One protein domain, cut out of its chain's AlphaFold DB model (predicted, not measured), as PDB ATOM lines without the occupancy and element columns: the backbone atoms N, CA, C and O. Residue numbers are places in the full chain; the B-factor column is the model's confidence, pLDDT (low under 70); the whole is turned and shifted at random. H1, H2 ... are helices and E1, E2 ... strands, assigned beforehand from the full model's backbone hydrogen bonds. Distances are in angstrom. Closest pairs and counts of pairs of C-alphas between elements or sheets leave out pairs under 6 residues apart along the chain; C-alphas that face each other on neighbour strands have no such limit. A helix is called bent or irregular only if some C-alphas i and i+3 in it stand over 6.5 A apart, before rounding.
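This is residues 437 to 596 of the 602 residues of an uncharacterized protein of Cafeteria roenbergensis (UniProt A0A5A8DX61). Two antiparallel sheets lie face to face as a sandwich, E1 to E4 in one and E5 to E7 in the other, with their strands running at only 20 degrees to each other; the two sheets come closest along E1 and E5. H3 is over the face of the four-stranded sheet that is turned away from the other sheet, while the short helices H1 and H2 belong to a loop region off to the side, where residues 476 to 482 stick out. The printed part has 160 residues, with three named helices and seven named strands in the order E1 E2 H1 H2 E3 H3 E4 E5 E6 E7, and its class is mixed, helices and strands. The sheets run E1 - E2 - E3 - E4 and E5 - E6 - E7. The whole is compact, with a radius of gyration of the C-alphas of 16.7 A and spans of 44 by 40 by 31 A.

E1, residues 440 to 450, begins at C-alpha 440 at (-22.041, -2.580, 36.688), is 28.2 A long and bends by 65 degrees at residue 447. E2, residues 456 to 465, is 28.7 A long. H1 is residues 473 to 477, with C-alpha 473 at (-39.902, 8.777, 44.769), and H2 is residues 483 to 488. H2 is irregular, with C-alphas 484 and 487 7.0 A apart. E3, residues 497 to 504, is 23.6 A long, and H3, residues 505 to 512, is 10.5 A. E4 is residues 530 to 536, 18.3 A; E5 is residues 538 to 548, 29.8 A; E6 is residues 559 to 568, 29.6 A. E7, residues 589 to 595, is 20.4 A long and ends at C-alpha 595 at (-17.265, 15.369, 52.012).

In the twisted four-stranded sheet, E1 and E2 form a hairpin, at 163 degrees between directions, with N 445 and O 461 2.8 A apart, within hydrogen-bond range. E2 and E3 are antiparallel at 163 degrees, with N 462 and O 501 at 2.8 A. E3 and the edge strand E4 are antiparallel at 153 degrees, with N 500 and O 532 at 2.9 A. E5, E6 and E7 form a meander, each strand the antiparallel neighbour of the one before: N 543 and O 564 are 2.8 A apart, and N 565 and O 592 are 2.8 A apart. Between the sheets of the sandwich, the closest C-alphas of E1 and E5, those of Ala 445 and Ser 543, are 5.2 A apart. The closest C-alphas of E4 and E7, those of Leu 534 and Asp 592, are 7.9 A apart. E4 and E5 meet only through their link. H3 is on the four-stranded sheet at a height over the sheet of 8.1 A; the closest C-alphas of E2 and H3 are those of Val 458 and Phe 505, 5.6 A apart. H3 only just stands up from the sheet, its line rising 40.2 degrees. H1 and H2 are on neither sheet and are close but not clearly touching, the C-alphas of His 475 and Thr 483 being closest at 6.8 A. In H1 and H3 each O i to N i+4 pair is within hydrogen-bond range; in H2 0 of 2 are, beside 2 of 3 O i to N i+3 pairs.

The two C-alphas farthest apart, those of Ala 518 and Ala 572, are 48.7 A apart. The printed part has no cut. Two links are long, H3 to E4 with 17 residues and E6 to E7 with 20. The mean pLDDT of the printed part is 79.7; it is under 70 at residues 437 to 438, 481 to 491, 514 to 525 and 549 to 558.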
ATOM      1  N   HIS A 437     -25.321  -4.801  46.820       68.69
ATOM      2  CA  HIS A 437     -24.933  -3.752  45.897       68.69
ATOM      3  C   HIS A 437     -25.091  -4.317  44.477       68.69
ATOM      4  O   HIS A 437     -24.295  -5.147  44.048       68.69
ATOM      5  N   VAL A 438     -26.180  -3.953  43.795       69.81
ATOM      6  CA  VAL A 438     -26.412  -4.298  42.381       69.81
ATOM      7  C   VAL A 438     -25.850  -3.181  41.513       69.81
ATOM      8  O   VAL A 438     -25.976  -2.022  41.890       69.81
ATOM      9  N   GLY A 439     -25.241  -3.514  40.377       80.25
ATOM     10  CA  GLY A 439     -24.637  -2.525  39.489       80.25
ATOM     11  C   GLY A 439     -23.657  -3.125  38.490       80.25
ATOM     12  O   GLY A 439     -23.437  -4.336  38.452       80.25
ATOM     13  N   SER A 440     -23.068  -2.259  37.674       83.69
ATOM     14  CA  SER A 440     -22.041  -2.580  36.688       83.69
ATOM     15  C   SER A 440     -20.940  -1.510  36.694       83.69
ATOM     16  O   SER A 440     -21.085  -0.445  37.292       83.69
ATOM     17  N   GLY A 441     -19.802  -1.787  36.047       82.94
ATOM     18  CA  GLY A 441     -18.734  -0.794  35.884       82.94
ATOM     19  C   GLY A 441     -18.198  -0.235  37.205       82.94
ATOM     20  O   GLY A 441     -18.029   0.975  37.317       82.94
ATOM     21  N   ALA A 442     -17.996  -1.104  38.197       87.38
ATOM     22  CA  ALA A 442     -17.485  -0.730  39.509       87.38
ATOM     23  C   ALA A 442     -16.032  -0.234  39.457       87.38
ATOM     24  O   ALA A 442     -15.209  -0.764  38.708       87.38
ATOM     25  N   ASP A 443     -15.729   0.735  40.311       89.38
ATOM     26  CA  ASP A 443     -14.396   1.247  40.591       89.38
ATOM     27  C   ASP A 443     -14.210   1.401  42.104       89.38
ATOM     28  O   ASP A 443     -15.111   1.848  42.819       89.38
ATOM     29  N   VAL A 444     -13.038   1.005  42.601       88.81
ATOM     30  CA  VAL A 444     -12.749   0.952  44.036       88.81
ATOM     31  C   VAL A 444     -11.570   1.854  44.362       88.81
ATOM     32  O   VAL A 444     -10.478   1.707  43.815       88.81
ATOM     33  N   ALA A 445     -11.766   2.733  45.339       89.88
ATOM     34  CA  ALA A 445     -10.722   3.559  45.920       89.88
ATOM     35  C   ALA A 445     -10.508   3.195  47.391       89.88
ATOM     36  O   ALA A 445     -11.456   2.932  48.131       89.88
ATOM     37  N   ALA A 446      -9.256   3.232  47.839       91.88
ATOM     38  CA  ALA A 446      -8.908   3.063  49.242       91.88
ATOM     39  C   ALA A 446      -7.882   4.114  49.667       91.88
ATOM     40  O   ALA A 446      -6.964   4.442  48.914       91.88
ATOM     41  N   ALA A 447      -8.027   4.637  50.882       89.88
ATOM     42  CA  ALA A 447      -7.077   5.582  51.452       89.88
ATOM     43  C   ALA A 447      -7.003   5.452  52.974       89.88
ATOM     44  O   ALA A 447      -7.970   5.071  53.635       89.88
ATOM     45  N   TRP A 448      -5.852   5.822  53.536       89.75
ATOM     46  CA  TRP A 448      -5.724   6.037  54.971       89.75
ATOM     47  C   TRP A 448      -6.428   7.341  55.357       89.75
ATOM     48  O   TRP A 448      -5.993   8.424  54.961       89.75
ATOM     49  N   ALA A 449      -7.526   7.241  56.102       89.38
ATOM     50  CA  ALA A 449      -8.438   8.351  56.350       89.38
ATOM     51  C   ALA A 449      -9.061   8.289  57.758       89.38
ATOM     52  O   ALA A 449      -8.995   7.248  58.423       89.38
ATOM     53  N   PRO A 450      -9.686   9.382  58.234       85.25
ATOM     54  CA  PRO A 450     -10.513   9.344  59.436       85.25
ATOM     55  C   PRO A 450     -11.704   8.389  59.256       85.25
ATOM     56  O   PRO A 450     -12.411   8.462  58.253       85.25
ATOM     57  N   VAL A 451     -11.945   7.522  60.243       83.81
ATOM     58  CA  VAL A 451     -13.019   6.504  60.247       83.81
ATOM     59  C   VAL A 451     -13.956   6.648  61.462       83.81
ATOM     60  O   VAL A 451     -14.486   5.663  61.976       83.81
ATOM     61  N   GLY A 452     -14.146   7.885  61.934       75.31
ATOM     62  CA  GLY A 452     -15.043   8.240  63.045       75.31
ATOM     63  C   GLY A 452     -14.428   8.082  64.443       75.31
ATOM     64  O   GLY A 452     -13.473   7.322  64.644       75.31
ATOM     65  N   GLY A 453     -14.946   8.834  65.424       71.31
ATOM     66  CA  GLY A 453     -14.544   8.727  66.833       71.31
ATOM     67  C   GLY A 453     -13.072   9.074  67.093       71.31
ATOM     68  O   GLY A 453     -12.440   8.490  67.970       71.31
ATOM     69  N   GLY A 454     -12.490   9.953  66.271       76.50
ATOM     70  CA  GLY A 454     -11.066  10.307  66.317       76.50
ATOM     71  C   GLY A 454     -10.108   9.222  65.803       76.50
ATOM     72  O   GLY A 454      -8.891   9.397  65.880       76.50
ATOM     73  N   ARG A 455     -10.626   8.108  65.270       84.06
ATOM     74  CA  ARG A 455      -9.820   6.990  64.764       84.06
ATOM     75  C   ARG A 455      -9.448   7.181  63.297       84.06
ATOM     76  O   ARG A 455     -10.184   7.794  62.524       84.06
ATOM     77  N   TRP A 456      -8.323   6.585  62.918       88.19
ATOM     78  CA  TRP A 456      -7.857   6.478  61.538       88.19
ATOM     79  C   TRP A 456      -7.819   5.017  61.109       88.19
ATOM     80  O   TRP A 456      -7.561   4.132  61.925       88.19
ATOM     81  N   GLY A 457      -8.086   4.775  59.833       89.75
ATOM     82  CA  GLY A 457      -8.133   3.439  59.262       89.75
ATOM     83  C   GLY A 457      -8.059   3.473  57.743       89.75
ATOM     84  O   GLY A 457      -8.040   4.540  57.124       89.75
ATOM     85  N   VAL A 458      -8.037   2.288  57.136       92.25
ATOM     86  CA  VAL A 458      -8.238   2.157  55.691       92.25
ATOM     87  C   VAL A 458      -9.726   2.334  55.416       92.25
ATOM     88  O   VAL A 458     -10.538   1.490  55.797       92.25
ATOM     89  N   LEU A 459     -10.074   3.445  54.775       90.88
ATOM     90  CA  LEU A 459     -11.406   3.699  54.250       90.88
ATOM     91  C   LEU A 459     -11.459   3.201  52.808       90.88
ATOM     92  O   LEU A 459     -10.566   3.515  52.022       90.88
ATOM     93  N   VAL A 460     -12.504   2.454  52.470       91.44
ATOM     94  CA  VAL A 460     -12.739   1.932  51.122       91.44
ATOM     95  C   VAL A 460     -14.036   2.525  50.585       91.44
ATOM     96  O   VAL A 460     -15.040   2.588  51.301       91.44
ATOM     97  N   ALA A 461     -14.009   2.966  49.332       91.19
ATOM     98  CA  ALA A 461     -15.162   3.410  48.570       91.19
ATOM     99  C   ALA A 461     -15.285   2.552  47.304       91.19
ATOM    100  O   ALA A 461     -14.332   2.457  46.538       91.19
ATOM    101  N   ASP A 462     -16.449   1.951  47.107       91.12
ATOM    102  CA  ASP A 462     -16.893   1.316  45.869       91.12
ATOM    103  C   ASP A 462     -17.892   2.255  45.186       91.12
ATOM    104  O   ASP A 462     -18.850   2.711  45.816       91.12
ATOM    105  N   VAL A 463     -17.651   2.573  43.919       91.25
ATOM    106  CA  VAL A 463     -18.547   3.378  43.092       91.25
ATOM    107  C   VAL A 463     -18.850   2.613  41.819       91.25
ATOM    108  O   VAL A 463     -17.941   2.231  41.093       91.25
ATOM    109  N   HIS A 464     -20.126   2.433  41.506       89.56
ATOM    110  CA  HIS A 464     -20.559   1.687  40.327       89.56
ATOM    111  C   HIS A 464     -21.729   2.381  39.630       89.56
ATOM    112  O   HIS A 464     -22.433   3.198  40.227       89.56
ATOM    113  N   THR A 465     -21.911   2.076  38.346       90.12
ATOM    114  CA  THR A 465     -23.070   2.508  37.556       90.12
ATOM    115  C   THR A 465     -24.150   1.424  37.546       90.12
ATOM    116  O   THR A 465     -23.982   0.359  38.139       90.12
ATOM    117  N   ASP A 466     -25.267   1.702  36.879       87.94
ATOM    118  CA  ASP A 466     -26.435   0.828  36.763       87.94
ATOM    119  C   ASP A 466     -26.932   0.292  38.113       87.94
ATOM    120  O   ASP A 466     -27.390  -0.848  38.209       87.94
ATOM    121  N   GLY A 467     -26.780   1.070  39.182       83.69
ATOM    122  CA  GLY A 467     -27.095   0.592  40.517       83.69
ATOM    123  C   GLY A 467     -28.521   0.897  40.966       83.69
ATOM    124  O   GLY A 467     -29.381   1.324  40.192       83.69
ATOM    125  N   PHE A 468     -28.805   0.602  42.232       80.12
ATOM    126  CA  PHE A 468     -30.139   0.753  42.802       80.12
ATOM    127  C   PHE A 468     -30.424   2.195  43.259       80.12
ATOM    128  O   PHE A 468     -29.641   2.813  43.991       80.12
ATOM    129  N   CYS A 469     -31.611   2.701  42.920       79.38
ATOM    130  CA  CYS A 469     -32.074   4.022  43.341       79.38
ATOM    131  C   CYS A 469     -32.586   4.031  44.772       79.38
ATOM    132  O   CYS A 469     -33.785   3.925  45.051       79.38
ATOM    133  N   GLN A 470     -31.646   4.195  45.693       73.81
ATOM    134  CA  GLN A 470     -31.967   4.393  47.094       73.81
ATOM    135  C   GLN A 470     -32.783   5.670  47.271       73.81
ATOM    136  O   GLN A 470     -32.446   6.713  46.715       73.81
ATOM    137  N   ASN A 471     -33.828   5.589  48.093       73.69
ATOM    138  CA  ASN A 471     -34.644   6.741  48.463       73.69
ATOM    139  C   ASN A 471     -35.333   7.446  47.278       73.69
ATOM    140  O   ASN A 471     -35.594   8.633  47.393       73.69
ATOM    141  N   SER A 472     -35.600   6.764  46.157       78.69
ATOM    142  CA  SER A 472     -36.342   7.338  45.019       78.69
ATOM    143  C   SER A 472     -37.805   7.625  45.374       78.69
ATOM    144  O   SER A 472     -38.369   6.936  46.228       78.69
ATOM    145  N   GLU A 473     -38.471   8.481  44.600       76.38
ATOM    146  CA  GLU A 473     -39.902   8.777  44.769       76.38
ATOM    147  C   GLU A 473     -40.767   7.514  44.780       76.38
ATOM    148  O   GLU A 473     -41.568   7.319  45.695       76.38
ATOM    149  N   VAL A 474     -40.535   6.618  43.820       76.06
ATOM    150  CA  VAL A 474     -41.280   5.360  43.676       76.06
ATOM    151  C   VAL A 474     -41.175   4.505  44.946       76.06
ATOM    152  O   VAL A 474     -42.183   4.072  45.501       76.06
ATOM    153  N   HIS A 475     -39.958   4.299  45.451       76.25
ATOM    154  CA  HIS A 475     -39.707   3.443  46.614       76.25
ATOM    155  C   HIS A 475     -40.061   4.080  47.970       76.25
ATOM    156  O   HIS A 475     -40.262   3.345  48.939       76.25
ATOM    157  N   ASN A 476     -40.149   5.408  48.071       74.44
ATOM    158  CA  ASN A 476     -40.531   6.077  49.321       74.44
ATOM    159  C   ASN A 476     -42.039   6.160  49.509       74.44
ATOM    160  O   ASN A 476     -42.531   6.101  50.637       74.44
ATOM    161  N   LYS A 477     -42.766   6.330  48.401       79.62
ATOM    162  CA  LYS A 477     -44.207   6.556  48.448       79.62
ATOM    163  C   LYS A 477     -45.023   5.275  48.498       79.62
ATOM    164  O   LYS A 477     -46.112   5.281  49.058       79.62
ATOM    165  N   GLN A 478     -44.463   4.195  47.957       75.38
ATOM    166  CA  GLN A 478     -45.136   2.920  47.747       75.38
ATOM    167  C   GLN A 478     -45.999   2.449  48.931       75.38
ATOM    168  O   GLN A 478     -45.652   2.659  50.099       75.38
ATOM    169  N   PRO A 479     -47.068   1.686  48.637       79.62
ATOM    170  CA  PRO A 479     -47.963   1.134  49.645       79.62
ATOM    171  C   PRO A 479     -47.271   0.165  50.607       79.62
ATOM    172  O   PRO A 479     -47.905  -0.261  51.558       79.62
ATOM    173  N   VAL A 480     -46.009  -0.223  50.380       74.88
ATOM    174  CA  VAL A 480     -45.205  -1.072  51.270       74.88
ATOM    175  C   VAL A 480     -43.787  -0.492  51.364       74.88
ATOM    176  O   VAL A 480     -42.959  -0.829  50.516       74.88
ATOM    177  N   PRO A 481     -43.459   0.359  52.356       61.78
ATOM    178  CA  PRO A 481     -42.106   0.890  52.504       61.78
ATOM    179  C   PRO A 481     -41.167  -0.276  52.815       61.78
ATOM    180  O   PRO A 481     -41.217  -0.872  53.890       61.78
ATOM    181  N   SER A 482     -40.393  -0.669  51.807       63.12
ATOM    182  CA  SER A 482     -39.689  -1.947  51.798       63.12
ATOM    183  C   SER A 482     -38.212  -1.805  51.491       63.12
ATOM    184  O   SER A 482     -37.587  -2.831  51.302       63.12
ATOM    185  N   THR A 483     -37.615  -0.611  51.461       64.06
ATOM    186  CA  THR A 483     -36.224  -0.426  51.002       64.06
ATOM    187  C   THR A 483     -35.234  -1.381  51.679       64.06
ATOM    188  O   THR A 483     -34.409  -1.987  50.998       64.06
ATOM    189  N   CYS A 484     -35.369  -1.628  52.987       64.50
ATOM    190  CA  CYS A 484     -34.548  -2.611  53.708       64.50
ATOM    191  C   CYS A 484     -34.948  -4.076  53.531       64.50
ATOM    192  O   CYS A 484     -34.194  -4.991  53.862       64.50
ATOM    193  N   GLN A 485     -36.146  -4.298  53.017       57.00
ATOM    194  CA  GLN A 485     -36.731  -5.584  52.670       57.00
ATOM    195  C   GLN A 485     -36.672  -5.842  51.151       57.00
ATOM    196  O   GLN A 485     -37.037  -6.931  50.725       57.00
ATOM    197  N   LEU A 486     -36.169  -4.901  50.335       55.00
ATOM    198  CA  LEU A 486     -36.098  -5.012  48.873       55.00
ATOM    199  C   LEU A 486     -35.187  -6.153  48.425       55.00
ATOM    200  O   LEU A 486     -35.429  -6.759  47.386       55.00
ATOM    201  N   ALA A 487     -34.216  -6.548  49.255       49.47
ATOM    202  CA  ALA A 487     -33.453  -7.775  49.040       49.47
ATOM    203  C   ALA A 487     -34.343  -9.034  48.940       49.47
ATOM    204  O   ALA A 487     -33.942 -10.013  48.322       49.47
ATOM    205  N   GLN A 488     -35.549  -9.012  49.525       45.75
ATOM    206  CA  GLN A 488     -36.518 -10.113  49.488       45.75
ATOM    207  C   GLN A 488     -37.451 -10.063  48.267       45.75
ATOM    208  O   GLN A 488     -38.089 -11.069  47.971       45.75
ATOM    209  N   VAL A 489     -37.542  -8.925  47.566       44.34
ATOM    210  CA  VAL A 489     -38.390  -8.747  46.366       44.34
ATOM    211  C   VAL A 489     -37.594  -8.455  45.083       44.34
ATOM    212  O   VAL A 489     -38.189  -8.334  44.019       44.34
ATOM    213  N   GLY A 490     -36.260  -8.423  45.169       54.00
ATOM    214  CA  GLY A 490     -35.343  -8.211  44.049       54.00
ATOM    215  C   GLY A 490     -34.953  -6.743  43.893       54.00
ATOM    216  O   GLY A 490     -35.721  -5.934  43.376       54.00
ATOM    217  N   LEU A 491     -33.730  -6.392  44.308       65.38
ATOM    218  CA  LEU A 491     -33.129  -5.110  43.936       65.38
ATOM    219  C   LEU A 491     -32.904  -5.113  42.423       65.38
ATOM    220  O   LEU A 491     -32.210  -5.985  41.904       65.38
ATOM    221  N   SER A 492     -33.502  -4.154  41.721       70.81
ATOM    222  CA  SER A 492     -33.309  -3.996  40.281       70.81
ATOM    223  C   SER A 492     -32.338  -2.855  40.012       70.81
ATOM    224  O   SER A 492     -32.488  -1.761  40.556       70.81
ATOM    225  N   SER A 493     -31.342  -3.129  39.177       79.50
ATOM    226  CA  SER A 493     -30.453  -2.122  38.610       79.50
ATOM    227  C   SER A 493     -31.245  -1.080  37.827       79.50
ATOM    228  O   SER A 493     -32.062  -1.435  36.975       79.50
ATOM    229  N   THR A 494     -30.970   0.198  38.075       84.75
ATOM    230  CA  THR A 494     -31.497   1.295  37.267       84.75
ATOM    231  C   THR A 494     -30.390   1.821  36.359       84.75
ATOM    232  O   THR A 494     -29.354   2.255  36.867       84.75
ATOM    233  N   PRO A 495     -30.592   1.835  35.028       88.19
ATOM    234  CA  PRO A 495     -29.570   2.270  34.089       88.19
ATOM    235  C   PRO A 495     -28.982   3.641  34.421       88.19
ATOM    236  O   PRO A 495     -29.709   4.599  34.693       88.19
ATOM    237  N   SER A 496     -27.658   3.743  34.314       90.31
ATOM    238  CA  SER A 496     -26.887   4.978  34.501       90.31
ATOM    239  C   SER A 496     -26.952   5.604  35.896       90.31
ATOM    240  O   SER A 496     -26.505   6.735  36.057       90.31
ATOM    241  N   VAL A 497     -27.483   4.930  36.913       91.12
ATOM    242  CA  VAL A 497     -27.470   5.461  38.284       91.12
ATOM    243  C   VAL A 497     -26.124   5.171  38.923       91.12
ATOM    244  O   VAL A 497     -25.675   4.027  38.942       91.12
ATOM    245  N   LEU A 498     -25.473   6.224  39.417       91.88
ATOM    246  CA  LEU A 498     -24.175   6.135  40.071       91.88
ATOM    247  C   LEU A 498     -24.373   5.993  41.575       91.88
ATOM    248  O   LEU A 498     -24.825   6.924  42.251       91.88
ATOM    249  N   ASN A 499     -23.995   4.834  42.098       90.88
ATOM    250  CA  ASN A 499     -24.039   4.536  43.517       90.88
ATOM    251  C   ASN A 499     -22.655   4.628  44.141       90.88
ATOM    252  O   ASN A 499     -21.653   4.320  43.502       90.88
ATOM    253  N   TYR A 500     -22.620   5.031  45.408       90.31
ATOM    254  CA  TYR A 500     -21.434   4.957  46.247       90.31
ATOM    255  C   TYR A 500     -21.715   4.038  47.434       90.31
ATOM    256  O   TYR A 500     -22.789   4.087  48.036       90.31
ATOM    257  N   ASN A 501     -20.721   3.242  47.803       89.19
ATOM    258  CA  ASN A 501     -20.697   2.449  49.020       89.19
ATOM    259  C   ASN A 501     -19.368   2.702  49.703       89.19
ATOM    260  O   ASN A 501     -18.315   2.533  49.098       89.19
ATOM    261  N   THR A 502     -19.383   3.122  50.959       89.69
ATOM    262  CA  THR A 502     -18.145   3.428  51.669       89.69
ATOM    263  C   THR A 502     -18.170   2.915  53.091       89.69
ATOM    264  O   THR A 502     -19.179   3.007  53.788       89.69
ATOM    265  N   ALA A 503     -17.053   2.334  53.512       89.50
ATOM    266  CA  ALA A 503     -16.893   1.789  54.846       89.50
ATOM    267  C   ALA A 503     -15.411   1.647  55.205       89.50
ATOM    268  O   ALA A 503     -14.563   1.521  54.312       89.50
ATOM    269  N   PRO A 504     -15.081   1.611  56.503       89.69
ATOM    270  CA  PRO A 504     -13.808   1.089  56.973       89.69
ATOM    271  C   PRO A 504     -13.569  -0.348  56.476       89.69
ATOM    272  O   PRO A 504     -14.507  -1.123  56.276       89.69
ATOM    273  N   PHE A 505     -12.307  -0.718  56.267       86.81
ATOM    274  CA  PHE A 505     -11.935  -2.023  55.709       86.81
ATOM    275  C   PHE A 505     -12.467  -3.221  56.518       86.81
ATOM    276  O   PHE A 505     -12.899  -4.219  55.946       86.81
ATOM    277  N   ASP A 506     -12.484  -3.132  57.847       83.00
ATOM    278  CA  ASP A 506     -13.014  -4.171  58.733       83.00
ATOM    279  C   ASP A 506     -14.525  -4.385  58.555       83.00
ATOM    280  O   ASP A 506     -14.991  -5.528  58.596       83.00
ATOM    281  N   ALA A 507     -15.275  -3.315  58.285       83.38
ATOM    282  CA  ALA A 507     -16.697  -3.386  57.962       83.38
ATOM    283  C   ALA A 507     -16.942  -4.077  56.611       83.38
ATOM    284  O   ALA A 507     -17.802  -4.955  56.525       83.38
ATOM    285  N   TRP A 508     -16.139  -3.770  55.587       82.75
ATOM    286  CA  TRP A 508     -16.180  -4.486  54.304       82.75
ATOM    287  C   TRP A 508     -15.826  -5.964  54.446       82.75
ATOM    288  O   TRP A 508     -16.515  -6.821  53.893       82.75
ATOM    289  N   ALA A 509     -14.802  -6.285  55.236       80.31
ATOM    290  CA  ALA A 509     -14.439  -7.668  55.520       80.31
ATOM    291  C   ALA A 509     -15.585  -8.424  56.216       80.31
ATOM    292  O   ALA A 509     -15.780  -9.615  55.983       80.31
ATOM    293  N   ALA A 510     -16.360  -7.742  57.062       76.12
ATOM    294  CA  ALA A 510     -17.545  -8.305  57.699       76.12
ATOM    295  C   ALA A 510     -18.694  -8.524  56.699       76.12
ATOM    296  O   ALA A 510     -19.300  -9.596  56.680       76.12
ATOM    297  N   GLN A 511     -18.941  -7.547  55.821       75.50
ATOM    298  CA  GLN A 511     -19.922  -7.654  54.739       75.50
ATOM    299  C   GLN A 511     -19.607  -8.843  53.817       75.50
ATOM    300  O   GLN A 511     -20.489  -9.648  53.535       75.50
ATOM    301  N   ALA A 512     -18.338  -9.009  53.429       75.62
ATOM    302  CA  ALA A 512     -17.881 -10.110  52.580       75.62
ATOM    303  C   ALA A 512     -18.050 -11.493  53.235       75.62
ATOM    304  O   ALA A 512     -18.309 -12.477  52.548       75.62
ATOM    305  N   ARG A 513     -17.954 -11.580  54.569       75.38
ATOM    306  CA  ARG A 513     -18.247 -12.810  55.328       75.38
ATOM    307  C   ARG A 513     -19.749 -13.079  55.491       75.38
ATOM    308  O   ARG A 513     -20.120 -14.125  56.014       75.38
ATOM    309  N   GLY A 514     -20.610 -12.132  55.112       68.94
ATOM    310  CA  GLY A 514     -22.058 -12.188  55.323       68.94
ATOM    311  C   GLY A 514     -22.489 -12.034  56.787       68.94
ATOM    312  O   GLY A 514     -23.685 -12.087  57.076       68.94
ATOM    313  N   GLN A 515     -21.547 -11.836  57.716       69.94
ATOM    314  CA  GLN A 515     -21.793 -11.713  59.153       69.94
ATOM    315  C   GLN A 515     -20.817 -10.723  59.803       69.94
ATOM    316  O   GLN A 515     -19.637 -10.663  59.446       69.94
ATOM    317  N   ASP A 516     -21.295  -9.962  60.791       67.81
ATOM    318  CA  ASP A 516     -20.415  -9.128  61.616       67.81
ATOM    319  C   ASP A 516     -19.633  -9.922  62.670       67.81
ATOM    320  O   ASP A 516     -19.789 -11.133  62.820       67.81
ATOM    321  N   ALA A 517     -18.775  -9.226  63.424       67.62
ATOM    322  CA  ALA A 517     -17.995  -9.815  64.513       67.62
ATOM    323  C   ALA A 517     -18.860 -10.462  65.618       67.62
ATOM    324  O   ALA A 517     -18.344 -11.254  66.400       67.62
ATOM    325  N   ALA A 518     -20.158 -10.144  65.681       69.75
ATOM    326  CA  ALA A 518     -21.124 -10.739  66.601       69.75
ATOM    327  C   ALA A 518     -21.965 -11.858  65.947       69.75
ATOM    328  O   ALA A 518     -22.923 -12.334  66.554       69.75
ATOM    329  N   GLY A 519     -21.641 -12.271  64.715       67.25
ATOM    330  CA  GLY A 519     -22.356 -13.311  63.973       67.25
ATOM    331  C   GLY A 519     -23.694 -12.861  63.379       67.25
ATOM    332  O   GLY A 519     -24.466 -13.694  62.903       67.25
ATOM    333  N   ARG A 520     -24.012 -11.557  63.391       68.88
ATOM    334  CA  ARG A 520     -25.271 -11.045  62.828       68.88
ATOM    335  C   ARG A 520     -25.161 -10.938  61.317       68.88
ATOM    336  O   ARG A 520     -24.226 -10.315  60.807       68.88
ATOM    337  N   MET A 521     -26.154 -11.493  60.624       68.44
ATOM    338  CA  MET A 521     -26.253 -11.446  59.167       68.44
ATOM    339  C   MET A 521     -26.175 -10.008  58.661       68.44
ATOM    340  O   MET A 521     -26.884  -9.128  59.155       68.44
ATOM    341  N   GLN A 522     -25.312  -9.786  57.677       67.06
ATOM    342  CA  GLN A 522     -25.218  -8.509  57.000       67.06
ATOM    343  C   GLN A 522     -26.235  -8.425  55.855       67.06
ATOM    344  O   GLN A 522     -26.437  -9.388  55.119       67.06
ATOM    345  N   THR A 523     -26.898  -7.280  55.719       62.97
ATOM    346  CA  THR A 523     -27.929  -7.010  54.701       62.97
ATOM    347  C   THR A 523     -27.641  -5.659  54.030       62.97
ATOM    348  O   THR A 523     -26.763  -4.936  54.506       62.97
ATOM    349  N   PRO A 524     -28.364  -5.250  52.971       58.22
ATOM    350  CA  PRO A 524     -28.207  -3.904  52.405       58.22
ATOM    351  C   PRO A 524     -28.531  -2.773  53.398       58.22
ATOM    352  O   PRO A 524     -28.097  -1.644  53.203       58.22
ATOM    353  N   CYS A 525     -29.262  -3.072  54.480       63.78
ATOM    354  CA  CYS A 525     -29.521  -2.143  55.584       63.78
ATOM    355  C   CYS A 525     -28.642  -2.377  56.808       63.78
ATOM    356  O   CYS A 525     -28.882  -1.806  57.873       63.78
ATOM    357  N   SER A 526     -27.602  -3.199  56.678       70.69
ATOM    358  CA  SER A 526     -26.517  -3.154  57.640       70.69
ATOM    359  C   SER A 526     -25.939  -1.750  57.687       70.69
ATOM    360  O   SER A 526     -25.631  -1.151  56.663       70.69
ATOM    361  N   ASN A 527     -25.743  -1.235  58.895       74.38
ATOM    362  CA  ASN A 527     -25.171   0.097  59.085       74.38
ATOM    363  C   ASN A 527     -23.646   0.108  58.910       74.38
ATOM    364  O   ASN A 527     -23.023   1.155  59.017       74.38
ATOM    365  N   SER A 528     -23.023  -1.048  58.686       77.38
ATOM    366  CA  SER A 528     -21.574  -1.204  58.534       77.38
ATOM    367  C   SER A 528     -21.031  -0.507  57.283       77.38
ATOM    368  O   SER A 528     -19.925   0.020  57.337       77.38
ATOM    369  N   VAL A 529     -21.811  -0.458  56.198       82.75
ATOM    370  CA  VAL A 529     -21.440   0.169  54.922       82.75
ATOM    371  C   VAL A 529     -22.391   1.316  54.615       82.75
ATOM    372  O   VAL A 529     -23.590   1.101  54.486       82.75
ATOM    373  N   LEU A 530     -21.874   2.535  54.473       86.38
ATOM    374  CA  LEU A 530     -22.663   3.693  54.062       86.38
ATOM    375  C   LEU A 530     -22.921   3.614  52.556       86.38
ATOM    376  O   LEU A 530     -21.999   3.804  51.768       86.38
ATOM    377  N   ALA A 531     -24.161   3.348  52.163       84.81
ATOM    378  CA  ALA A 531     -24.561   3.192  50.764       84.81
ATOM    379  C   ALA A 531     -25.444   4.364  50.325       84.81
ATOM    380  O   ALA A 531     -26.174   4.886  51.162       84.81
ATOM    381  N   GLY A 532     -25.410   4.776  49.058       86.31
ATOM    382  CA  GLY A 532     -26.241   5.863  48.524       86.31
ATOM    383  C   GLY A 532     -26.127   6.023  47.011       86.31
ATOM    384  O   GLY A 532     -25.354   5.323  46.359       86.31
ATOM    385  N   ALA A 533     -26.903   6.944  46.446       89.19
ATOM    386  CA  ALA A 533     -26.702   7.449  45.088       89.19
ATOM    387  C   ALA A 533     -25.964   8.796  45.147       89.19
ATOM    388  O   ALA A 533     -26.190   9.584  46.067       89.19
ATOM    389  N   LEU A 534     -25.072   9.059  44.188       89.00
ATOM    390  CA  LEU A 534     -24.417  10.367  44.041       89.00
ATOM    391  C   LEU A 534     -24.924  11.161  42.832       89.00
ATOM    392  O   LEU A 534     -24.827  12.383  42.831       89.00
ATOM    393  N   GLY A 535     -25.477  10.487  41.822       91.62
ATOM    394  CA  GLY A 535     -25.872  11.113  40.568       91.62
ATOM    395  C   GLY A 535     -26.150  10.086  39.478       91.62
ATOM    396  O   GLY A 535     -26.515   8.944  39.756       91.62
ATOM    397  N   MET A 536     -25.968  10.498  38.225       92.44
ATOM    398  CA  MET A 536     -26.168   9.632  37.067       92.44
ATOM    399  C   MET A 536     -25.058   9.813  36.029       92.44
ATOM    400  O   MET A 536     -24.526  10.907  35.851       92.44
ATOM    401  N   GLY A 537     -24.734   8.735  35.324       92.12
ATOM    402  CA  GLY A 537     -23.656   8.657  34.352       92.12
ATOM    403  C   GLY A 537     -23.124   7.233  34.208       92.12
ATOM    404  O   GLY A 537     -23.739   6.269  34.663       92.12
ATOM    405  N   GLY A 538     -21.957   7.089  33.587       90.81
ATOM    406  CA  GLY A 538     -21.320   5.787  33.384       90.81
ATOM    407  C   GLY A 538     -19.811   5.827  33.574       90.81
ATOM    408  O   GLY A 538     -19.215   6.900  33.598       90.81
ATOM    409  N   LYS A 539     -19.185   4.647  33.664       90.56
ATOM    410  CA  LYS A 539     -17.720   4.478  33.761       90.56
ATOM    411  C   LYS A 539     -17.091   5.346  34.870       90.56
ATOM    412  O   LYS A 539     -16.285   6.227  34.558       90.56
ATOM    413  N   PRO A 540     -17.504   5.159  36.134       92.75
ATOM    414  CA  PRO A 540     -16.941   5.913  37.242       92.75
ATOM    415  C   PRO A 540     -15.457   5.595  37.450       92.75
ATOM    416  O   PRO A 540     -14.992   4.493  37.178       92.75
ATOM    417  N   HIS A 541     -14.736   6.579  37.972       92.19
ATOM    418  CA  HIS A 541     -13.413   6.456  38.558       92.19
ATOM    419  C   HIS A 541     -13.424   7.231  39.874       92.19
ATOM    420  O   HIS A 541     -13.529   8.462  39.890       92.19
ATOM    421  N   ALA A 542     -13.321   6.512  40.980       89.94
ATOM    422  CA  ALA A 542     -13.369   7.031  42.329       89.94
ATOM    423  C   ALA A 542     -11.970   7.384  42.848       89.94
ATOM    424  O   ALA A 542     -10.938   6.870  42.415       89.94
ATOM    425  N   SER A 543     -11.931   8.299  43.807       90.75
ATOM    426  CA  SER A 543     -10.758   8.623  44.606       90.75
ATOM    427  C   SER A 543     -11.207   9.128  45.972       90.75
ATOM    428  O   SER A 543     -12.260   9.758  46.099       90.75
ATOM    429  N   ILE A 544     -10.401   8.865  47.001       88.88
ATOM    430  CA  ILE A 544     -10.629   9.384  48.350       88.88
ATOM    431  C   ILE A 544      -9.605  10.485  48.607       88.88
ATOM    432  O   ILE A 544      -8.401  10.237  48.693       88.88
ATOM    433  N   ALA A 545     -10.092  11.712  48.753       87.88
ATOM    434  CA  ALA A 545      -9.285  12.847  49.164       87.88
ATOM    435  C   ALA A 545      -9.337  12.996  50.687       87.88
ATOM    436  O   ALA A 545     -10.408  12.953  51.289       87.88
ATOM    437  N   VAL A 546      -8.182  13.212  51.312       85.62
ATOM    438  CA  VAL A 546      -8.073  13.450  52.755       85.62
ATOM    439  C   VAL A 546      -7.456  14.822  52.972       85.62
ATOM    440  O   VAL A 546      -6.385  15.128  52.446       85.62
ATOM    441  N   GLY A 547      -8.136  15.672  53.730       79.69
ATOM    442  CA  GLY A 547      -7.711  17.052  53.935       79.69
ATOM    443  C   GLY A 547      -8.334  17.670  55.174       79.69
ATOM    444  O   GLY A 547      -9.117  17.036  55.872       79.69
ATOM    445  N   ARG A 548      -7.982  18.925  55.459       71.38
ATOM    446  CA  ARG A 548      -8.649  19.687  56.519       71.38
ATOM    447  C   ARG A 548     -10.049  20.064  56.046       71.38
ATOM    448  O   ARG A 548     -10.183  20.701  55.002       71.38
ATOM    449  N   ALA A 549     -11.064  19.686  56.811       64.00
ATOM    450  CA  ALA A 549     -12.406  20.203  56.626       64.00
ATOM    451  C   ALA A 549     -12.417  21.702  56.936       64.00
ATOM    452  O   ALA A 549     -11.766  22.158  57.883       64.00
ATOM    453  N   ALA A 550     -13.195  22.460  56.162       54.78
ATOM    454  CA  ALA A 550     -13.650  23.753  56.640       54.78
ATOM    455  C   ALA A 550     -14.409  23.509  57.957       54.78
ATOM    456  O   ALA A 550     -15.226  22.584  58.010       54.78
ATOM    457  N   PRO A 551     -14.113  24.257  59.029       48.09
ATOM    458  CA  PRO A 551     -14.785  24.048  60.299       48.09
ATOM    459  C   PRO A 551     -16.294  24.226  60.111       48.09
ATOM    460  O   PRO A 551     -16.745  25.237  59.567       48.09
ATOM    461  N   ALA A 552     -17.084  23.254  60.572       47.34
ATOM    462  CA  ALA A 552     -18.475  23.539  60.893       47.34
ATOM    463  C   ALA A 552     -18.460  24.638  61.970       47.34
ATOM    464  O   ALA A 552     -17.583  24.624  62.834       47.34
ATOM    465  N   ARG A 553     -19.348  25.641  61.875       45.47
ATOM    466  CA  ARG A 553     -19.343  26.826  62.759       45.47
ATOM    467  C   ARG A 553     -19.048  26.443  64.219       45.47
ATOM    468  O   ARG A 553     -19.880  25.811  64.858       45.47
ATOM    469  N   GLY A 554     -17.896  26.884  64.733       39.44
ATOM    470  CA  GLY A 554     -17.494  26.723  66.136       39.44
ATOM    471  C   GLY A 554     -16.539  25.562  66.440       39.44
ATOM    472  O   GLY A 554     -15.940  25.572  67.512       39.44
ATOM    473  N   ASP A 555     -16.326  24.626  65.511       46.97
ATOM    474  CA  ASP A 555     -15.408  23.501  65.710       46.97
ATOM    475  C   ASP A 555     -13.993  23.819  65.202       46.97
ATOM    476  O   ASP A 555     -13.797  24.584  64.254       46.97
ATOM    477  N   ALA A 556     -12.971  23.217  65.817       43.94
ATOM    478  CA  ALA A 556     -11.616  23.269  65.274       43.94
ATOM    479  C   ALA A 556     -11.566  22.522  63.924       43.94
ATOM    480  O   ALA A 556     -12.222  21.488  63.780       43.94
ATOM    481  N   PRO A 557     -10.784  22.992  62.930       57.00
ATOM    482  CA  PRO A 557     -10.657  22.302  61.651       57.00
ATOM    483  C   PRO A 557     -10.103  20.884  61.857       57.00
ATOM    484  O   PRO A 557      -8.923  20.695  62.158       57.00
ATOM    485  N   GLY A 558     -10.978  19.891  61.700       66.69
ATOM    486  CA  GLY A 558     -10.639  18.472  61.722       66.69
ATOM    487  C   GLY A 558     -10.179  17.978  60.354       66.69
ATOM    488  O   GLY A 558     -10.452  18.594  59.325       66.69
ATOM    489  N   MET A 559      -9.473  16.848  60.322       74.38
ATOM    490  CA  MET A 559      -9.256  16.125  59.068       74.38
ATOM    491  C   MET A 559     -10.563  15.439  58.659       74.38
ATOM    492  O   MET A 559     -11.229  14.842  59.500       74.38
ATOM    493  N   ALA A 560     -10.910  15.499  57.377       81.69
ATOM    494  CA  ALA A 560     -12.056  14.813  56.798       81.69
ATOM    495  C   ALA A 560     -11.662  14.078  55.518       81.69
ATOM    496  O   ALA A 560     -10.697  14.436  54.834       81.69
ATOM    497  N   ALA A 561     -12.443  13.048  55.211       87.44
ATOM    498  CA  ALA A 561     -12.401  12.344  53.944       87.44
ATOM    499  C   ALA A 561     -13.482  12.895  53.008       87.44
ATOM    500  O   ALA A 561     -14.581  13.242  53.443       87.44
ATOM    501  N   ALA A 562     -13.178  12.950  51.719       89.00
ATOM    502  CA  ALA A 562     -14.118  13.272  50.661       89.00
ATOM    503  C   ALA A 562     -14.011  12.230  49.549       89.00
ATOM    504  O   ALA A 562     -12.911  11.794  49.209       89.00
ATOM    505  N   ILE A 563     -15.154  11.852  48.986       90.31
ATOM    506  CA  ILE A 563     -15.224  10.986  47.812       90.31
ATOM    507  C   ILE A 563     -15.293  11.893  46.587       90.31
ATOM    508  O   ILE A 563     -16.115  12.809  46.538       90.31
ATOM    509  N   VAL A 564     -14.412  11.649  45.620       91.44
ATOM    510  CA  VAL A 564     -14.363  12.344  44.330       91.44
ATOM    511  C   VAL A 564     -14.528  11.304  43.234       91.44
ATOM    512  O   VAL A 564     -13.834  10.289  43.247       91.44
ATOM    513  N   VAL A 565     -15.431  11.551  42.292       91.56
ATOM    514  CA  VAL A 565     -15.765  10.625  41.210       91.56
ATOM    515  C   VAL A 565     -15.678  11.361  39.881       91.56
ATOM    516  O   VAL A 565     -16.426  12.303  39.643       91.56
ATOM    517  N   ALA A 566     -14.785  10.919  38.998       92.00
ATOM    518  CA  ALA A 566     -14.850  11.271  37.584       92.00
ATOM    519  C   ALA A 566     -15.692  10.228  36.853       92.00
ATOM    520  O   ALA A 566     -15.464   9.036  37.021       92.00
ATOM    521  N   HIS A 567     -16.642  10.645  36.029       92.56
ATOM    522  CA  HIS A 567     -17.475   9.722  35.267       92.56
ATOM    523  C   HIS A 567     -17.901  10.334  33.935       92.56
ATOM    524  O   HIS A 567     -17.816  11.542  33.711       92.56
ATOM    525  N   GLN A 568     -18.367   9.488  33.025       91.81
ATOM    526  CA  GLN A 568     -19.055   9.935  31.824       91.81
ATOM    527  C   GLN A 568     -20.402  10.554  32.225       91.81
ATOM    528  O   GLN A 568     -21.164   9.941  32.979       91.81
ATOM    529  N   GLY A 569     -20.690  11.759  31.731       89.38
ATOM    530  CA  GLY A 569     -21.977  12.424  31.932       89.38
ATOM    531  C   GLY A 569     -23.131  11.738  31.191       89.38
ATOM    532  O   GLY A 569     -22.928  10.815  30.397       89.38
ATOM    533  N   LEU A 570     -24.357  12.186  31.466       90.62
ATOM    534  CA  LEU A 570     -25.561  11.692  30.796       90.62
ATOM    535  C   LEU A 570     -25.757  12.365  29.428       90.62
ATOM    536  O   LEU A 570     -25.916  13.585  29.393       90.62
ATOM    537  N   PRO A 571     -25.864  11.611  28.322       87.75
ATOM    538  CA  PRO A 571     -26.138  12.190  27.010       87.75
ATOM    539  C   PRO A 571     -27.467  12.950  26.942       87.75
ATOM    540  O   PRO A 571     -28.426  12.642  27.664       87.75
ATOM    541  N   ALA A 572     -27.556  13.903  26.015       88.69
ATOM    542  CA  ALA A 572     -28.805  14.598  25.716       88.69
ATOM    543  C   ALA A 572     -29.924  13.612  25.318       88.69
ATOM    544  O   ALA A 572     -29.706  12.672  24.555       88.69
ATOM    545  N   GLY A 573     -31.135  13.829  25.833       88.25
ATOM    546  CA  GLY A 573     -32.295  12.961  25.596       88.25
ATOM    547  C   GLY A 573     -32.375  11.725  26.500       88.25
ATOM    548  O   GLY A 573     -33.319  10.942  26.363       88.25
ATOM    549  N   SER A 574     -31.435  11.559  27.439       89.50
ATOM    550  CA  SER A 574     -31.525  10.538  28.490       89.50
ATOM    551  C   SER A 574     -32.831  10.662  29.284       89.50
ATOM    552  O   SER A 574     -33.406  11.744  29.409       89.50
ATOM    553  N   LYS A 575     -33.319   9.552  29.833       86.94
ATOM    554  CA  LYS A 575     -34.562   9.518  30.615       86.94
ATOM    555  C   LYS A 575     -34.295   8.968  32.003       86.94
ATOM    556  O   LYS A 575     -33.516   8.031  32.153       86.94
ATOM    557  N   ASP A 576     -35.002   9.509  32.985       87.00
ATOM    558  CA  ASP A 576     -35.083   8.903  34.307       87.00
ATOM    559  C   ASP A 576     -36.049   7.719  34.258       87.00
ATOM    560  O   ASP A 576     -37.263   7.873  34.359       87.00
ATOM    561  N   THR A 577     -35.509   6.532  34.004       82.75
ATOM    562  CA  THR A 577     -36.320   5.314  33.872       82.75
ATOM    563  C   THR A 577     -36.733   4.719  35.217       82.75
ATOM    564  O   THR A 577     -37.678   3.936  35.250       82.75
ATOM    565  N   GLY A 578     -36.067   5.101  36.313       77.44
ATOM    566  CA  GLY A 578     -36.323   4.573  37.658       77.44
ATOM    567  C   GLY A 578     -36.954   5.569  38.635       77.44
ATOM    568  O   GLY A 578     -37.191   5.200  39.783       77.44
ATOM    569  N   GLY A 579     -37.214   6.814  38.220       84.81
ATOM    570  CA  GLY A 579     -37.716   7.867  39.113       84.81
ATOM    571  C   GLY A 579     -36.686   8.290  40.168       84.81
ATOM    572  O   GLY A 579     -37.038   8.564  41.315       84.81
ATOM    573  N   CYS A 580     -35.407   8.259  39.804       84.38
ATOM    574  CA  CYS A 580     -34.263   8.461  40.686       84.38
ATOM    575  C   CYS A 580     -33.793   9.916  40.738       84.38
ATOM    576  O   CYS A 580     -32.871  10.224  41.489       84.38
ATOM    577  N   GLY A 581     -34.407  10.792  39.940       88.38
ATOM    578  CA  GLY A 581     -33.964  12.158  39.720       88.38
ATOM    579  C   GLY A 581     -32.890  12.221  38.643       88.38
ATOM    580  O   GLY A 581     -31.822  11.633  38.793       88.38
ATOM    581  N   ILE A 582     -33.160  12.937  37.546       90.56
ATOM    582  CA  ILE A 582     -32.202  13.049  36.442       90.56
ATOM    583  C   ILE A 582     -31.146  14.123  36.721       90.56
ATOM    584  O   ILE A 582     -31.464  15.260  37.080       90.56
ATOM    585  N   ALA A 583     -29.873  13.775  36.515       91.38
ATOM    586  CA  ALA A 583     -28.793  14.758  36.514       91.38
ATOM    587  C   ALA A 583     -28.901  15.666  35.281       91.38
ATOM    588  O   ALA A 583     -29.547  15.334  34.282       91.38
ATOM    589  N   ARG A 584     -28.224  16.815  35.308       89.81
ATOM    590  CA  ARG A 584     -28.104  17.660  34.125       89.81
ATOM    591  C   ARG A 584     -27.461  16.846  33.001       89.81
ATOM    592  O   ARG A 584     -26.344  16.349  33.138       89.81
ATOM    593  N   GLN A 585     -28.162  16.749  31.878       89.81
ATOM    594  CA  GLN A 585     -27.663  16.059  30.695       89.81
ATOM    595  C   GLN A 585     -26.483  16.832  30.116       89.81
ATOM    596  O   GLN A 585     -26.603  18.007  29.759       89.81
ATOM    597  N   MET A 586     -25.332  16.178  30.076       84.25
ATOM    598  CA  MET A 586     -24.068  16.722  29.622       84.25
ATOM    599  C   MET A 586     -23.238  15.600  29.005       84.25
ATOM    600  O   MET A 586     -22.966  14.589  29.653       84.25
ATOM    601  N   ASP A 587     -22.777  15.815  27.776       82.31
ATOM    602  CA  ASP A 587     -21.761  14.960  27.171       82.31
ATOM    603  C   ASP A 587     -20.380  15.251  27.781       82.31
ATOM    604  O   ASP A 587     -20.073  16.382  28.172       82.31
ATOM    605  N   GLY A 588     -19.519  14.232  27.815       84.19
ATOM    606  CA  GLY A 588     -18.131  14.353  28.270       84.19
ATOM    607  C   GLY A 588     -17.894  13.835  29.687       84.19
ATOM    608  O   GLY A 588     -18.564  12.903  30.135       84.19
ATOM    609  N   VAL A 589     -16.878  14.390  30.353       86.81
ATOM    610  CA  VAL A 589     -16.447  13.970  31.692       86.81
ATOM    611  C   VAL A 589     -17.016  14.922  32.734       86.81
ATOM    612  O   VAL A 589     -16.799  16.132  32.672       86.81
ATOM    613  N   VAL A 590     -17.701  14.361  33.720       89.31
ATOM    614  CA  VAL A 590     -18.191  15.060  34.903       89.31
ATOM    615  C   VAL A 590     -17.335  14.640  36.091       89.31
ATOM    616  O   VAL A 590     -16.956  13.475  36.213       89.31
ATOM    617  N   VAL A 591     -16.981  15.603  36.936       90.00
ATOM    618  CA  VAL A 591     -16.319  15.368  38.217       90.00
ATOM    619  C   VAL A 591     -17.273  15.790  39.317       90.00
ATOM    620  O   VAL A 591     -17.499  16.983  39.527       90.00
ATOM    621  N   ASP A 592     -17.789  14.793  40.020       90.38
ATOM    622  CA  ASP A 592     -18.626  14.957  41.196       90.38
ATOM    623  C   ASP A 592     -17.817  14.675  42.465       90.38
ATOM    624  O   ASP A 592     -16.783  13.999  42.454       90.38
ATOM    625  N   GLY A 593     -18.288  15.177  43.599       89.06
ATOM    626  CA  GLY A 593     -17.745  14.761  44.880       89.06
ATOM    627  C   GLY A 593     -18.456  15.355  46.080       89.06
ATOM    628  O   GLY A 593     -19.189  16.336  45.981       89.06
ATOM    629  N   PHE A 594     -18.179  14.784  47.247       89.12
ATOM    630  CA  PHE A 594     -18.764  15.210  48.512       89.12
ATOM    631  C   PHE A 594     -17.856  14.862  49.693       89.12
ATOM    632  O   PHE A 594     -17.122  13.873  49.674       89.12
ATOM    633  N   ALA A 595     -17.914  15.679  50.744       86.69
ATOM    634  CA  ALA A 595     -17.265  15.369  52.012       86.69
ATOM    635  C   ALA A 595     -18.099  14.359  52.812       86.69
ATOM    636  O   ALA A 595     -19.326  14.485  52.903       86.69
ATOM    637  N   LEU A 596     -17.432  13.381  53.424       84.62
ATOM    638  CA  LEU A 596     -18.079  12.463  54.352       84.62
ATOM    639  C   LEU A 596     -18.376  13.179  55.676       84.62
ATOM    640  O   LEU A 596     -17.512  13.896  56.192       84.62
TER     641      LEU A 596